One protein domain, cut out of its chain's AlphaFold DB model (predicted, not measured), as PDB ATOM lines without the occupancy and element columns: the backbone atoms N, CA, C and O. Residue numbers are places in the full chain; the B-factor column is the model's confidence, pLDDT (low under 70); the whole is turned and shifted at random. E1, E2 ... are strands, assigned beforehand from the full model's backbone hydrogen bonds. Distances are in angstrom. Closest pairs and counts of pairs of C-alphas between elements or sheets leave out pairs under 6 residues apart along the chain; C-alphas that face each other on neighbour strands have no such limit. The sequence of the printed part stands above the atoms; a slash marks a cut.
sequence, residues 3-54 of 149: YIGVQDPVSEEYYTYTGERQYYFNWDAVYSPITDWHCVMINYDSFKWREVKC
ATOM      1  N   TYR A   3      35.252 -42.630 -16.476       88.31
ATOM      2  CA  TYR A   3      36.578 -42.853 -15.901       88.31
ATOM      3  C   TYR A   3      36.718 -44.276 -15.366       88.31
ATOM      4  O   TYR A   3      35.805 -44.792 -14.717       88.31
ATOM      5  N   ILE A   4      37.889 -44.869 -15.590       88.81
ATOM      6  CA  ILE A   4      38.218 -46.222 -15.115       88.81
ATOM      7  C   ILE A   4      39.173 -46.239 -13.923       88.81
ATOM      8  O   ILE A   4      39.622 -47.303 -13.514       88.81
ATOM      9  N   GLY A   5      39.502 -45.065 -13.380       87.50
ATOM     10  CA  GLY A   5      40.445 -44.959 -12.273       87.50
ATOM     11  C   GLY A   5      41.858 -45.388 -12.662       87.50
ATOM     12  O   GLY A   5      42.547 -45.957 -11.831       87.50
ATOM     13  N   VAL A   6      42.271 -45.159 -13.910       88.75
ATOM     14  CA  VAL A   6      43.674 -45.234 -14.334       88.75
ATOM     15  C   VAL A   6      44.139 -43.811 -14.620       88.75
ATOM     16  O   VAL A   6      43.416 -43.049 -15.271       88.75
ATOM     17  N   GLN A   7      45.315 -43.456 -14.114       85.69
ATOM     18  CA  GLN A   7      45.889 -42.120 -14.223       85.69
ATOM     19  C   GLN A   7      47.398 -42.184 -14.460       85.69
ATOM     20  O   GLN A   7      48.057 -43.102 -13.972       85.69
ATOM     21  N   ASP A   8      47.927 -41.198 -15.179       80.56
ATOM     22  CA  ASP A   8      49.365 -40.936 -15.273       80.56
ATOM     23  C   ASP A   8      49.648 -39.584 -14.609       80.56
ATOM     24  O   ASP A   8      49.154 -38.550 -15.079       80.56
ATOM     25  N   PRO A   9      50.369 -39.575 -13.478       61.50
ATOM     26  CA  PRO A   9      50.642 -38.343 -12.769       61.50
ATOM     27  C   PRO A   9      51.753 -37.506 -13.421       61.50
ATOM     28  O   PRO A   9      51.732 -36.293 -13.210       61.50
ATOM     29  N   VAL A  10      52.735 -38.090 -14.137       63.16
ATOM     30  CA  VAL A  10      53.944 -37.338 -14.560       63.16
ATOM     31  C   VAL A  10      54.737 -37.930 -15.757       63.16
ATOM     32  O   VAL A  10      55.483 -37.164 -16.367       63.16
ATOM     33  N   SER A  11      54.683 -39.229 -16.110       63.34
ATOM     34  CA  SER A  11      55.781 -39.823 -16.922       63.34
ATOM     35  C   SER A  11      55.516 -41.137 -17.688       63.34
ATOM     36  O   SER A  11      56.401 -41.993 -17.728       63.34
ATOM     37  N   GLU A  12      54.342 -41.338 -18.286       69.19
ATOM     38  CA  GLU A  12      53.944 -42.574 -19.003       69.19
ATOM     39  C   GLU A  12      53.871 -43.830 -18.112       69.19
ATOM     40  O   GLU A  12      53.726 -44.964 -18.585       69.19
ATOM     41  N   GLU A  13      53.925 -43.647 -16.792       82.19
ATOM     42  CA  GLU A  13      53.694 -44.707 -15.821       82.19
ATOM     43  C   GLU A  13      52.258 -44.609 -15.314       82.19
ATOM     44  O   GLU A  13      51.913 -43.784 -14.471       82.19
ATOM     45  N   TYR A  14      51.399 -45.470 -15.855       85.81
ATOM     46  CA  TYR A  14      49.996 -45.512 -15.469       85.81
ATOM     47  C   TYR A  14      49.804 -46.299 -14.179       85.81
ATOM     48  O   TYR A  14      50.294 -47.422 -14.030       85.81
ATOM     49  N   TYR A  15      49.000 -45.736 -13.285       88.31
ATOM     50  CA  TYR A  15      48.601 -46.359 -12.033       88.31
ATOM     51  C   TYR A  15      47.086 -46.426 -11.927       88.31
ATOM     52  O   TYR A  15      46.366 -45.556 -12.420       88.31
ATOM     53  N   THR A  16      46.597 -47.461 -11.256       86.88
ATOM     54  CA  THR A  16      45.205 -47.542 -10.831       86.88
ATOM     55  C   THR A  16      44.934 -46.536  -9.707       86.88
ATOM     56  O   THR A  16      45.845 -46.023  -9.055       86.88
ATOM     57  N   TYR A  17      43.661 -46.298  -9.403       81.88
ATOM     58  CA  TYR A  17      43.231 -45.442  -8.297       81.88
ATOM     59  C   TYR A  17      43.680 -45.973  -6.924       81.88
ATOM     60  O   TYR A  17      43.665 -45.230  -5.946       81.88
ATOM     61  N   THR A  18      44.066 -47.252  -6.840       82.00
ATOM     62  CA  THR A  18      44.641 -47.882  -5.643       82.00
ATOM     63  C   THR A  18      46.162 -47.720  -5.553       82.00
ATOM     64  O   THR A  18      46.748 -48.140  -4.560       82.00
ATOM     65  N   GLY A  19      46.804 -47.102  -6.551       85.31
ATOM     66  CA  GLY A  19      48.253 -46.897  -6.609       85.31
ATOM     67  C   GLY A  19      49.038 -48.087  -7.170       85.31
ATOM     68  O   GLY A  19      50.266 -48.088  -7.118       85.31
ATOM     69  N   GLU A  20      48.365 -49.102  -7.710       87.56
ATOM     70  CA  GLU A  20      49.025 -50.244  -8.346       87.56
ATOM     71  C   GLU A  20      49.434 -49.896  -9.780       87.56
ATOM     72  O   GLU A  20      48.708 -49.204 -10.493       87.56
ATOM     73  N   ARG A  21      50.591 -50.393 -10.229       88.62
ATOM     74  CA  ARG A  21      51.055 -50.166 -11.605       88.62
ATOM     75  C   ARG A  21      50.138 -50.879 -12.602       88.62
ATOM     76  O   ARG A  21      49.856 -52.068 -12.459       88.62
ATOM     77  N   GLN A  22      49.710 -50.158 -13.632       87.94
ATOM     78  CA  GLN A  22      48.876 -50.678 -14.708       87.94
ATOM     79  C   GLN A  22      49.751 -51.347 -15.776       87.94
ATOM     80  O   GLN A  22      50.680 -50.741 -16.303       87.94
ATOM     81  N   TYR A  23      49.433 -52.599 -16.114       86.06
ATOM     82  CA  TYR A  23      50.182 -53.377 -17.116       86.06
ATOM     83  C   TYR A  23      49.357 -53.737 -18.352       86.06
ATOM     84  O   TYR A  23      49.910 -54.014 -19.413       86.06
ATOM     85  N   TYR A  24      48.032 -53.761 -18.219       87.44
ATOM     86  CA  TYR A  24      47.129 -54.010 -19.336       87.44
ATOM     87  C   TYR A  24      46.647 -52.690 -19.931       87.44
ATOM     88  O   TYR A  24      46.221 -51.805 -19.193       87.44
ATOM     89  N   PHE A  25      46.644 -52.593 -21.256       86.94
ATOM     90  CA  PHE A  25      46.206 -51.403 -21.972       86.94
ATOM     91  C   PHE A  25      45.325 -51.784 -23.161       86.94
ATOM     92  O   PHE A  25      45.593 -52.768 -23.849       86.94
ATOM     93  N   ASN A  26      44.287 -50.988 -23.422       90.12
ATOM     94  CA  ASN A  26      43.379 -51.187 -24.556       90.12
ATOM     95  C   ASN A  26      43.115 -49.871 -25.303       90.12
ATOM     96  O   ASN A  26      41.966 -49.480 -25.512       90.12
ATOM     97  N   TRP A  27      44.189 -49.169 -25.658       87.12
ATOM     98  CA  TRP A  27      44.148 -47.862 -26.313       87.12
ATOM     99  C   TRP A  27      43.390 -47.869 -27.647       87.12
ATOM    100  O   TRP A  27      43.384 -48.855 -28.390       87.12
ATOM    101  N   ASP A  28      42.732 -46.749 -27.936       85.56
ATOM    102  CA  ASP A  28      42.192 -46.423 -29.255       85.56
ATOM    103  C   ASP A  28      43.345 -46.118 -30.236       85.56
ATOM    104  O   ASP A  28      44.328 -45.487 -29.859       85.56
ATOM    105  N   ALA A  29      43.247 -46.569 -31.491       68.25
ATOM    106  CA  ALA A  29      44.351 -46.518 -32.462       68.25
ATOM    107  C   ALA A  29      44.654 -45.099 -32.985       68.25
ATOM    108  O   ALA A  29      45.726 -44.859 -33.531       68.25
ATOM    109  N   VAL A  30      43.723 -44.155 -32.812       64.75
ATOM    110  CA  VAL A  30      43.852 -42.747 -33.243       64.75
ATOM    111  C   VAL A  30      44.362 -41.871 -32.090       64.75
ATOM    112  O   VAL A  30      43.880 -40.764 -31.852       64.75
ATOM    113  N   TYR A  31      45.283 -42.405 -31.294       61.34
ATOM    114  CA  TYR A  31      45.742 -41.763 -30.072       61.34
ATOM    115  C   TYR A  31      46.998 -40.917 -30.314       61.34
ATOM    116  O   TYR A  31      47.964 -41.369 -30.924       61.34
ATOM    117  N   SER A  32      46.964 -39.685 -29.802       60.88
ATOM    118  CA  SER A  32      48.115 -38.794 -29.691       60.88
ATOM    119  C   SER A  32      48.250 -38.417 -28.213       60.88
ATOM    120  O   SER A  32      47.243 -37.994 -27.633       60.88
ATOM    121  N   PRO A  33      49.437 -38.572 -27.602       61.47
ATOM    122  CA  PRO A  33      49.632 -38.254 -26.197       61.47
ATOM    123  C   PRO A  33      49.324 -36.789 -25.908       61.47
ATOM    124  O   PRO A  33      49.656 -35.898 -26.696       61.47
ATOM    125  N   ILE A  34      48.642 -36.553 -24.790       65.31
ATOM    126  CA  ILE A  34      48.392 -35.210 -24.265       65.31
ATOM    127  C   ILE A  34      49.617 -34.818 -23.414       65.31
ATOM    128  O   ILE A  34      50.410 -35.665 -23.024       65.31
ATOM    129  N   THR A  35      49.842 -33.532 -23.176       60.09
ATOM    130  CA  THR A  35      50.807 -33.054 -22.175       60.09
ATOM    131  C   THR A  35      50.001 -32.499 -20.998       60.09
ATOM    132  O   THR A  35      49.314 -31.504 -21.230       60.09
ATOM    133  N   ASP A  36      49.973 -33.165 -19.829       65.50
ATOM    134  CA  ASP A  36      49.592 -32.691 -18.466       65.50
ATOM    135  C   ASP A  36      49.192 -33.894 -17.556       65.50
ATOM    136  O   ASP A  36      49.548 -35.025 -17.837       65.50
ATOM    137  N   TRP A  37      48.463 -33.696 -16.445       59.09
ATOM    138  CA  TRP A  37      47.842 -34.783 -15.664       59.09
ATOM    139  C   TRP A  37      46.769 -35.522 -16.476       59.09
ATOM    140  O   TRP A  37      45.777 -34.912 -16.906       59.09
ATOM    141  N   HIS A  38      46.930 -36.837 -16.649       77.38
ATOM    142  CA  HIS A  38      46.052 -37.641 -17.501       77.38
ATOM    143  C   HIS A  38      45.156 -38.576 -16.697       77.38
ATOM    144  O   HIS A  38      45.604 -39.317 -15.822       77.38
ATOM    145  N   CYS A  39      43.877 -38.596 -17.065       85.56
ATOM    146  CA  CYS A  39      42.916 -39.598 -16.628       85.56
ATOM    147  C   CYS A  39      42.505 -40.451 -17.827       85.56
ATOM    148  O   CYS A  39      42.375 -39.949 -18.945       85.56
ATOM    149  N   VAL A  40      42.227 -41.732 -17.596       87.81
ATOM    150  CA  VAL A  40      41.792 -42.645 -18.657       87.81
ATOM    151  C   VAL A  40      40.284 -42.859 -18.608       87.81
ATOM    152  O   VAL A  40      39.687 -43.093 -17.551       87.81
ATOM    153  N   MET A  41      39.660 -42.802 -19.783       88.94
ATOM    154  CA  MET A  41      38.253 -43.120 -19.984       88.94
ATOM    155  C   MET A  41      38.069 -44.275 -20.967       88.94
ATOM    156  O   MET A  41      38.863 -44.447 -21.890       88.94
ATOM    157  N   ILE A  42      36.963 -45.007 -20.819       88.69
ATOM    158  CA  ILE A  42      36.488 -45.974 -21.820       88.69
ATOM    159  C   ILE A  42      35.397 -45.346 -22.693       88.69
ATOM    160  O   ILE A  42      34.457 -44.720 -22.187       88.69
ATOM    161  N   ASN A  43      35.502 -45.540 -24.011       82.88
ATOM    162  CA  ASN A  43      34.407 -45.310 -24.953       82.88
ATOM    163  C   ASN A  43      33.405 -46.478 -24.902       82.88
ATOM    164  O   ASN A  43      33.812 -47.631 -24.980       82.88
ATOM    165  N   TYR A  44      32.109 -46.185 -24.771       81.81
ATOM    166  CA  TYR A  44      31.061 -47.211 -24.713       81.81
ATOM    167  C   TYR A  44      30.900 -47.974 -26.031       81.81
ATOM    168  O   TYR A  44      30.550 -49.146 -25.997       81.81
ATOM    169  N   ASP A  45      31.174 -47.329 -27.165       84.06
ATOM    170  CA  ASP A  45      30.901 -47.913 -28.479       84.06
ATOM    171  C   ASP A  45      32.020 -48.863 -28.917       84.06
ATOM    172  O   ASP A  45      31.772 -49.938 -29.456       84.06
ATOM    173  N   SER A  46      33.276 -48.479 -28.668       85.94
ATOM    174  CA  SER A  46      34.453 -49.251 -29.086       85.94
ATOM    175  C   SER A  46      35.107 -50.044 -27.956       85.94
ATOM    176  O   SER A  46      35.999 -50.852 -28.213       85.94
ATOM    177  N   PHE A  47      34.725 -49.783 -26.702       87.62
ATOM    178  CA  PHE A  47      35.393 -50.280 -25.493       87.62
ATOM    179  C   PHE A  47      36.899 -49.971 -25.432       87.62
ATOM    180  O   PHE A  47      37.639 -50.580 -24.655       87.62
ATOM    181  N   LYS A  48      37.362 -49.003 -26.232       89.94
ATOM    182  CA  LYS A  48      38.752 -48.551 -26.273       89.94
ATOM    183  C   LYS A  48      39.012 -47.425 -25.284       89.94
ATOM    184  O   LYS A  48      38.112 -46.657 -24.928       89.94
ATOM    185  N   TRP A  49      40.256 -47.370 -24.830       89.31
ATOM    186  CA  TRP A  49      40.744 -46.423 -23.842       89.31
ATOM    187  C   TRP A  49      41.205 -45.146 -24.522       89.31
ATOM    188  O   TRP A  49      41.774 -45.174 -25.616       89.31
ATOM    189  N   ARG A  50      40.980 -44.024 -23.849       85.81
ATOM    190  CA  ARG A  50      41.424 -42.711 -24.295       85.81
ATOM    191  C   ARG A  50      41.875 -41.892 -23.100       85.81
ATOM    192  O   ARG A  50      41.183 -41.863 -22.081       85.81
ATOM    193  N   GLU A  51      43.000 -41.208 -23.250       83.88
ATOM    194  CA  GLU A  51      43.406 -40.194 -22.287       83.88
ATOM    195  C   GLU A  51      42.592 -38.922 -22.444       83.88
ATOM    196  O   GLU A  51      42.265 -38.475 -23.547       83.88
ATOM    197  N   VAL A  52      42.288 -38.315 -21.310       81.56
ATOM    198  CA  VAL A  52      41.659 -37.009 -21.230       81.56
ATOM    199  C   VAL A  52      42.300 -36.228 -20.094       81.56
ATOM    200  O   VAL A  52      42.780 -36.805 -19.116       81.56
ATOM    201  N   LYS A  53      42.233 -34.897 -20.170       82.81
ATOM    202  CA  LYS A  53      42.489 -34.070 -18.989       82.81
ATOM    203  C   LYS A  53      41.489 -34.447 -17.897       82.81
ATOM    204  O   LYS A  53      40.290 -34.556 -18.173       82.81
ATOM    205  N   CYS A  54      41.985 -34.644 -16.680       80.19
ATOM    206  CA  CYS A  54      41.176 -34.962 -15.508       80.19
ATOM    207  C   CYS A  54      40.218 -33.803 -15.178       80.19
ATOM    208  O   CYS A  54      40.546 -32.899 -14.417       80.19
TER     209      CYS A  54
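This is residues 3 to 54 of the 149 residues of an uncharacterized protein of Crassostrea gigas (UniProt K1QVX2). With little regular structure, this is a small twisted sheet of three antiparallel strands, with a long loop, residues 9 to 37, arching over one face. Residues 15 to 16 of the loop pair antiparallel with 6 to 7 of E1. The 52 printed residues hold E1, E2 and E3, in that order along the chain and across the sheet: all strand, a meander, each strand the antiparallel neighbour of the one before, and no named helix. The whole is compact, radius of gyration of the C-alphas 10.4 A, spanning 28 by 22 by 18 A.

Edge strand E1, residues 3 to 8, forms a hairpin with inner strand E2, residues 38 to 42, at 149 degrees; N 40 and O 6 are 2.9 A apart, within hydrogen-bond range. E2 forms a hairpin with edge strand E3, residues 49 to 53, at 141 degrees; N 39 and O 52, within hydrogen-bond range, are 2.9 A apart. The sheet is only just strongly twisted, its C-alphas up to 4.1 A off its best plane.

E1, 12.9 A, begins at C-alpha 3 (36.578, -42.853, -15.901). E2 and E3 each measure 13.4 A; E3 ends at C-alpha 53 (42.489, -34.070, -18.989).

The farthest C-alphas, Val 10 and Asp 45, are 28.9 A apart. The printed part has no cut. The link E1 to E2 is long. pLDDT is under 70 at residues 9 to 12 and 29 to 37.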